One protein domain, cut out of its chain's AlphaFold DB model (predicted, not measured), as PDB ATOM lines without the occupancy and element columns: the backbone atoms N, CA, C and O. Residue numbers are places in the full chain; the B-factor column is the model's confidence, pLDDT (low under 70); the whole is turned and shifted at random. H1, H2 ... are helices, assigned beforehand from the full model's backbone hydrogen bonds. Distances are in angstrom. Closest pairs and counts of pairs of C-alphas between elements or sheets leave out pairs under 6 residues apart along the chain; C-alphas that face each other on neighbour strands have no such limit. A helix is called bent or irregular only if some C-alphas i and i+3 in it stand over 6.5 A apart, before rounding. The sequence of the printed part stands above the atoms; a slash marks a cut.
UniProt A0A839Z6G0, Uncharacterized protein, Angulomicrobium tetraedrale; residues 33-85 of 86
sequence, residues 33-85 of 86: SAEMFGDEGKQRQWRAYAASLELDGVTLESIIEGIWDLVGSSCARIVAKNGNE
ATOM      1  N   SER A  33      66.875 127.080 150.205       96.75
ATOM      2  CA  SER A  33      67.770 127.300 149.058       96.75
ATOM      3  C   SER A  33      68.940 126.308 148.978       96.75
ATOM      4  O   SER A  33      69.182 125.528 149.902       96.75
ATOM      5  N   ALA A  34      69.700 126.380 147.881       96.88
ATOM      6  CA  ALA A  34      70.949 125.637 147.731       96.88
ATOM      7  C   ALA A  34      72.011 126.045 148.757       96.88
ATOM      8  O   ALA A  34      72.733 125.187 149.261       96.88
ATOM      9  N   GLU A  35      72.064 127.323 149.152       97.94
ATOM     10  CA  GLU A  35      72.961 127.747 150.230       97.94
ATOM     11  C   GLU A  35      72.627 127.055 151.565       97.94
ATOM     12  O   GLU A  35      73.532 126.730 152.329       97.94
ATOM     13  N   MET A  36      71.345 126.774 151.840       97.50
ATOM     14  CA  MET A  36      70.923 126.118 153.082       97.50
ATOM     15  C   MET A  36      71.405 124.666 153.179       97.50
ATOM     16  O   MET A  36      71.867 124.261 154.247       97.50
ATOM     17  N   PHE A  37      71.291 123.872 152.106       97.25
ATOM     18  CA  PHE A  37      71.805 122.496 152.123       97.25
ATOM     19  C   PHE A  37      73.302 122.407 151.810       97.25
ATOM     20  O   PHE A  37      73.925 121.408 152.165       97.25
ATOM     21  N   GLY A  38      73.892 123.432 151.193       97.56
ATOM     22  CA  GLY A  38      75.335 123.545 150.981       97.56
ATOM     23  C   GLY A  38      76.125 123.854 152.257       97.56
ATOM     24  O   GLY A  38      77.315 123.555 152.322       97.56
ATOM     25  N   ASP A  39      75.482 124.405 153.290       98.38
ATOM     26  CA  ASP A  39      76.126 124.710 154.569       98.38
ATOM     27  C   ASP A  39      76.507 123.435 155.348       98.38
ATOM     28  O   ASP A  39      75.659 122.643 155.774       98.38
ATOM     29  N   GLU A  40      77.806 123.249 155.598       97.81
ATOM     30  CA  GLU A  40      78.326 122.074 156.308       97.81
ATOM     31  C   GLU A  40      77.778 121.932 157.735       97.81
ATOM     32  O   GLU A  40      77.602 120.816 158.238       97.81
ATOM     33  N   GLY A  41      77.525 123.055 158.410       98.19
ATOM     34  CA  GLY A  41      76.946 123.086 159.747       98.19
ATOM     35  C   GLY A  41      75.524 122.535 159.745       98.19
ATOM     36  O   GLY A  41      75.206 121.667 160.563       98.19
ATOM     37  N   LYS A  42      74.692 122.968 158.793       98.00
ATOM     38  CA  LYS A  42      73.326 122.466 158.599       98.00
ATOM     39  C   LYS A  42      73.311 121.000 158.201       98.00
ATOM     40  O   LYS A  42      72.528 120.239 158.763       98.00
ATOM     41  N   GLN A  43      74.217 120.564 157.330       98.00
ATOM     42  CA  GLN A  43      74.332 119.144 156.998       98.00
ATOM     43  C   GLN A  43      74.721 118.287 158.213       98.00
ATOM     44  O   GLN A  43      74.167 117.205 158.399       98.00
ATOM     45  N   ARG A  44      75.655 118.751 159.061       97.94
ATOM     46  CA  ARG A  44      76.010 118.050 160.312       97.94
ATOM     47  C   ARG A  44      74.812 117.949 161.256       97.94
ATOM     48  O   ARG A  44      74.556 116.867 161.776       97.94
ATOM     49  N   GLN A  45      74.075 119.046 161.445       97.69
ATOM     50  CA  GLN A  45      72.862 119.066 162.271       97.69
ATOM     51  C   GLN A  45      71.800 118.104 161.730       97.69
ATOM     52  O   GLN A  45      71.236 117.324 162.493       97.69
ATOM     53  N   TRP A  46      71.580 118.109 160.414       97.62
ATOM     54  CA  TRP A  46      70.648 117.199 159.761       97.62
ATOM     55  C   TRP A  46      71.036 115.735 159.958       97.62
ATOM     56  O   TRP A  46      70.190 114.946 160.355       97.62
ATOM     57  N   ARG A  47      72.308 115.366 159.756       96.44
ATOM     58  CA  ARG A  47      72.771 113.983 159.973       96.44
ATOM     59  C   ARG A  47      72.530 113.512 161.406       96.44
ATOM     60  O   ARG A  47      72.070 112.393 161.597       96.44
ATOM     61  N   ALA A  48      72.805 114.358 162.400       96.75
ATOM     62  CA  ALA A  48      72.540 114.027 163.799       96.75
ATOM     63  C   ALA A  48      71.033 113.842 164.071       96.75
ATOM     64  O   ALA A  48      70.642 112.886 164.737       96.75
ATOM     65  N   TYR A  49      70.191 114.722 163.521       97.12
ATOM     66  CA  TYR A  49      68.734 114.620 163.628       97.12
ATOM     67  C   TYR A  49      68.184 113.365 162.936       97.12
ATOM     68  O   TYR A  49      67.441 112.607 163.553       97.12
ATOM     69  N   ALA A  50      68.590 113.104 161.694       96.94
ATOM     70  CA  ALA A  50      68.175 111.935 160.927       96.94
ATOM     71  C   ALA A  50      68.580 110.629 161.629       96.94
ATOM     72  O   ALA A  50      67.746 109.745 161.786       96.94
ATOM     73  N   ALA A  51      69.808 110.553 162.157       95.81
ATOM     74  CA  ALA A  51      70.260 109.410 162.947       95.81
ATOM     75  C   ALA A  51      69.414 109.203 164.214       95.81
ATOM     76  O   ALA A  51      69.085 108.070 164.548       95.81
ATOM     77  N   SER A  52      69.005 110.281 164.898       96.88
ATOM     78  CA  SER A  52      68.122 110.180 166.074       96.88
ATOM     79  C   SER A  52      66.714 109.660 165.755       96.88
ATOM     80  O   SER A  52      65.994 109.255 166.664       96.88
ATOM     81  N   LEU A  53      66.330 109.679 164.476       96.56
ATOM     82  CA  LEU A  53      65.059 109.178 163.963       96.56
ATOM     83  C   LEU A  53      65.204 107.866 163.179       96.56
ATOM     84  O   LEU A  53      64.231 107.441 162.562       96.56
ATOM     85  N   GLU A  54      66.398 107.260 163.160       95.81
ATOM     86  CA  GLU A  54      66.699 106.059 162.363       95.81
ATOM     87  C   GLU A  54      66.396 106.251 160.858       95.81
ATOM     88  O   GLU A  54      66.020 105.325 160.140       95.81
ATOM     89  N   LEU A  55      66.547 107.486 160.362       93.31
ATOM     90  CA  LEU A  55      66.354 107.845 158.957       93.31
ATOM     91  C   LEU A  55      67.681 107.766 158.202       93.31
ATOM     92  O   LEU A  55      68.396 108.760 158.047       93.31
ATOM     93  N   ASP A  56      67.991 106.575 157.700       87.75
ATOM     94  CA  ASP A  56      69.200 106.335 156.917       87.75
ATOM     95  C   ASP A  56      69.066 106.822 155.465       87.75
ATOM     96  O   ASP A  56      68.031 106.681 154.815       87.75
ATOM     97  N   GLY A  57      70.148 107.394 154.930       89.31
ATOM     98  CA  GLY A  57      70.259 107.753 153.509       89.31
ATOM     99  C   GLY A  57      69.485 109.000 153.064       89.31
ATOM    100  O   GLY A  57      69.585 109.385 151.901       89.31
ATOM    101  N   VAL A  58      68.759 109.668 153.961       95.69
ATOM    102  CA  VAL A  58      68.028 110.902 153.642       95.69
ATOM    103  C   VAL A  58      68.951 112.110 153.796       95.69
ATOM    104  O   VAL A  58      69.372 112.453 154.903       95.69
ATOM    105  N   THR A  59      69.274 112.788 152.695       96.81
ATOM    106  CA  THR A  59      70.133 113.983 152.717       96.81
ATOM    107  C   THR A  59      69.321 115.249 152.991       96.81
ATOM    108  O   THR A  59      68.138 115.326 152.651       96.81
ATOM    109  N   LEU A  60      69.966 116.274 153.562       97.69
ATOM    110  CA  LEU A  60      69.335 117.580 153.777       97.69
ATOM    111  C   LEU A  60      68.849 118.190 152.453       97.69
ATOM    112  O   LEU A  60      67.759 118.747 152.401       97.69
ATOM    113  N   GLU A  61      69.645 118.036 151.393       98.00
ATOM    114  CA  GLU A  61      69.291 118.425 150.027       98.00
ATOM    115  C   GLU A  61      67.994 117.748 149.577       98.00
ATOM    116  O   GLU A  61      67.039 118.441 149.249       98.00
ATOM    117  N   SER A  62      67.911 116.413 149.656       97.19
ATOM    118  CA  SER A  62      66.734 115.667 149.184       97.19
ATOM    119  C   SER A  62      65.437 116.094 149.876       97.19
ATOM    120  O   SER A  62      64.386 116.166 149.242       97.19
ATOM    121  N   ILE A  63      65.510 116.431 151.166       96.50
ATOM    122  CA  ILE A  63      64.355 116.903 151.930       96.50
ATOM    123  C   ILE A  63      64.012 118.344 151.594       96.50
ATOM    124  O   ILE A  63      62.836 118.662 151.444       96.50
ATOM    125  N   ILE A  64      65.004 119.222 151.466       97.69
ATOM    126  CA  ILE A  64      64.756 120.615 151.096       97.69
ATOM    127  C   ILE A  64      64.154 120.709 149.687       97.69
ATOM    128  O   ILE A  64      63.184 121.448 149.509       97.69
ATOM    129  N   GLU A  65      64.672 119.941 148.724       97.38
ATOM    130  CA  GLU A  65      64.092 119.839 147.380       97.38
ATOM    131  C   GLU A  65      62.669 119.279 147.444       97.38
ATOM    132  O   GLU A  65      61.740 119.925 146.972       97.38
ATOM    133  N   GLY A  66      62.458 118.155 148.139       95.44
ATOM    134  CA  GLY A  66      61.128 117.551 148.259       95.44
ATOM    135  C   GLY A  66      60.092 118.463 148.928       95.44
ATOM    136  O   GLY A  66      58.931 118.491 148.518       95.44
ATOM    137  N   ILE A  67      60.493 119.248 149.936       95.81
ATOM    138  CA  ILE A  67      59.621 120.261 150.547       95.81
ATOM    139  C   ILE A  67      59.277 121.339 149.519       95.81
ATOM    140  O   ILE A  67      58.106 121.705 149.406       95.81
ATOM    141  N   TRP A  68      60.271 121.867 148.795       96.62
ATOM    142  CA  TRP A  68      60.038 122.936 147.829       96.62
ATOM    143  C   TRP A  68      59.188 122.479 146.641       96.62
ATOM    144  O   TRP A  68      58.286 123.215 146.250       96.62
ATOM    145  N   ASP A  69      59.384 121.266 146.135       94.81
ATOM    146  CA  ASP A  69      58.557 120.695 145.067       94.81
ATOM    147  C   ASP A  69      57.077 120.618 145.473       94.81
ATOM    148  O   ASP A  69      56.186 120.939 144.681       94.81
ATOM    149  N   LEU A  70      56.808 120.271 146.737       93.50
ATOM    150  CA  LEU A  70      55.450 120.204 147.275       93.50
ATOM    151  C   LEU A  70      54.826 121.597 147.468       93.50
ATOM    152  O   LEU A  70      53.696 121.851 147.042       93.50
ATOM    153  N   VAL A  71      55.529 122.518 148.135       95.56
ATOM    154  CA  VAL A  71      54.937 123.810 148.539       95.56
ATOM    155  C   VAL A  71      55.104 124.914 147.494       95.56
ATOM    156  O   VAL A  71      54.327 125.870 147.490       95.56
ATOM    157  N   GLY A  72      56.094 124.805 146.609       96.00
ATOM    158  CA  GLY A  72      56.450 125.818 145.617       96.00
ATOM    159  C   GLY A  72      55.369 125.995 144.556       96.00
ATOM    160  O   GLY A  72      54.939 127.121 144.298       96.00
ATOM    161  N   SER A  73      54.854 124.882 144.026       95.00
ATOM    162  CA  SER A  73      53.716 124.858 143.096       95.00
ATOM    163  C   SER A  73      52.480 125.538 143.693       95.00
ATOM    164  O   SER A  73      51.856 126.383 143.049       95.00
ATOM    165  N   SER A  74      52.179 125.255 144.962       96.62
ATOM    166  CA  SER A  74      51.061 125.875 145.683       96.62
ATOM    167  C   SER A  74      51.271 127.379 145.888       96.62
ATOM    168  O   SER A  74      50.377 128.179 145.617       96.62
ATOM    169  N   CYS A  75      52.475 127.804 146.292       96.94
ATOM    170  CA  CYS A  75      52.803 129.228 146.419       96.94
ATOM    171  C   CYS A  75      52.599 129.976 145.091       96.94
ATOM    172  O   CYS A  75      51.983 131.043 145.080       96.94
ATOM    173  N   ALA A  76      53.051 129.403 143.970       96.12
ATOM    174  CA  ALA A  76      52.868 129.990 142.646       96.12
ATOM    175  C   ALA A  76      51.381 130.118 142.268       96.12
ATOM    176  O   ALA A  76      50.955 131.189 141.830       96.12
ATOM    177  N   ARG A  77      50.576 129.069 142.495       96.00
ATOM    178  CA  ARG A  77      49.126 129.098 142.238       96.00
ATOM    179  C   ARG A  77      48.410 130.169 143.051       96.00
ATOM    180  O   ARG A  77      47.620 130.920 142.486       96.00
ATOM    181  N   ILE A  78      48.684 130.263 144.353       96.44
ATOM    182  CA  ILE A  78      48.025 131.249 145.219       96.44
ATOM    183  C   ILE A  78      48.404 132.673 144.797       96.44
ATOM    184  O   ILE A  78      47.536 133.536 144.692       96.44
ATOM    185  N   VAL A  79      49.686 132.927 144.512       94.88
ATOM    186  CA  VAL A  79      50.142 134.249 144.055       94.88
ATOM    187  C   VAL A  79      49.500 134.629 142.717       94.88
ATOM    188  O   VAL A  79      49.088 135.777 142.562       94.88
ATOM    189  N   ALA A  80      49.377 133.685 141.779       92.88
ATOM    190  CA  ALA A  80      48.717 133.917 140.495       92.88
ATOM    191  C   ALA A  80      47.216 134.217 140.655       92.88
ATOM    192  O   ALA A  80      46.723 135.162 140.044       92.88
ATOM    193  N   LYS A  81      46.508 133.466 141.514       89.19
ATOM    194  CA  LYS A  81      45.090 133.710 141.838       89.19
ATOM    195  C   LYS A  81      44.895 135.116 142.430       89.19
ATOM    196  O   LYS A  81      44.080 135.870 141.917       89.19
ATOM    197  N   ASN A  82      45.727 135.514 143.397       80.06
ATOM    198  CA  ASN A  82      45.649 136.837 144.032       80.06
ATOM    199  C   ASN A  82      45.968 138.006 143.077       80.06
ATOM    200  O   ASN A  82      45.552 139.130 143.329       80.06
ATOM    201  N   GLY A  83      46.750 137.773 142.016       70.69
ATOM    202  CA  GLY A  83      47.053 138.789 141.000       70.69
ATOM    203  C   GLY A  83      45.935 138.992 139.970       70.69
ATOM    204  O   GLY A  83      45.887 140.040 139.337       70.69
ATOM    205  N   ASN A  84      45.039 138.011 139.822       59.94
ATOM    206  CA  ASN A  84      43.906 138.033 138.890       59.94
ATOM    207  C   ASN A  84      42.614 138.612 139.508       59.94
ATOM    208  O   ASN A  84      41.597 138.693 138.824       59.94
ATOM    209  N   GLU A  85      42.638 138.975 140.793       57.06
ATOM    210  CA  GLU A  85      41.506 139.543 141.549       57.06
ATOM    211  C   GLU A  85      41.555 141.088 141.642       57.06
ATOM    212  O   GLU A  85      40.844 141.685 142.452       57.06
TER     213      GLU A  85
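What this domain is: This is residues 33 to 85 of the 86 residues of an uncharacterized protein of Angulomicrobium tetraedrale (UniProt A0A839Z6G0). One long helix, H3, makes the length of this domain, and the two shorter helices H1 and H2 form a hook at its beginning: H1 is beside the first turns of H3, H2 crosses the beginning of H3, and the link after H2 folds back into H3. Residues 69 to 85, of which 69 to 83 belong to H3, stick out from this small body as a free arm. The printed part has 53 residues, with three named helices in the order H1, H2, H3 and no named strand, and its class is all helix. It is only just extended, close to loose, with a radius of gyration of the C-alphas of 15.1 A, and spans 46 by 22 by 12 A, a rod in outline through the arm.

How they stand to each other: H1, residues 34 to 38, is joined by a tight link of 1 residue to H2, residues 40 to 52. These two are close but not clearly touching, and their closest C-alphas, those of Phe 37 and Gln 43, are 6.4 A apart. A short link of 7 residues runs from H2 to H3, residues 60 to 83. H2 and H3 touch, with residues 42 to 47 of H2 and residue 60 alone of H3; their closest C-alphas are those of Trp 46 and Leu 60, 6.1 A apart. The lines of H2 and H3 are about perpendicular, at 76 degrees. H1 touches H3, which meets it with residues 60 to 64 alone; the closest C-alphas are those of Phe 37 and Glu 61, 5.2 A apart. In H1 and H2 every O i to N i+4 pair is within hydrogen-bond range, and in H3 18 of 20 are.

Where its parts are: H1 begins at C-alpha 34, at (70.949, 125.637, 147.731), and measures 5.8 A from first to last C-alpha. H2, Glu 40 to Ser 52, measures 18.5 A and begins at C-alpha 40, at (78.326, 122.074, 156.308). H3, Leu 60 to Gly 83, measures 33.3 A and ends at C-alpha 83, at (47.053, 138.789, 141.000). H3 has a kink of 29 degrees near residue 70; it is neither bent nor irregular, but only just: C-alphas 70 and 73 are 6.5 A apart.

The domain as a whole: The two C-alphas farthest apart, those of Ala 51 and Glu 85, are 46.8 A apart. Without residues 69 to 85, which stand free, the body has 36 residues, spans 25 by 20 by 11 A and has a radius of gyration of 9.4 A. The printed part has no cut, and no link between its helices is long. The mean pLDDT of the printed part is 93.9, and the model's confidence is under 70 at residues 84 to 85.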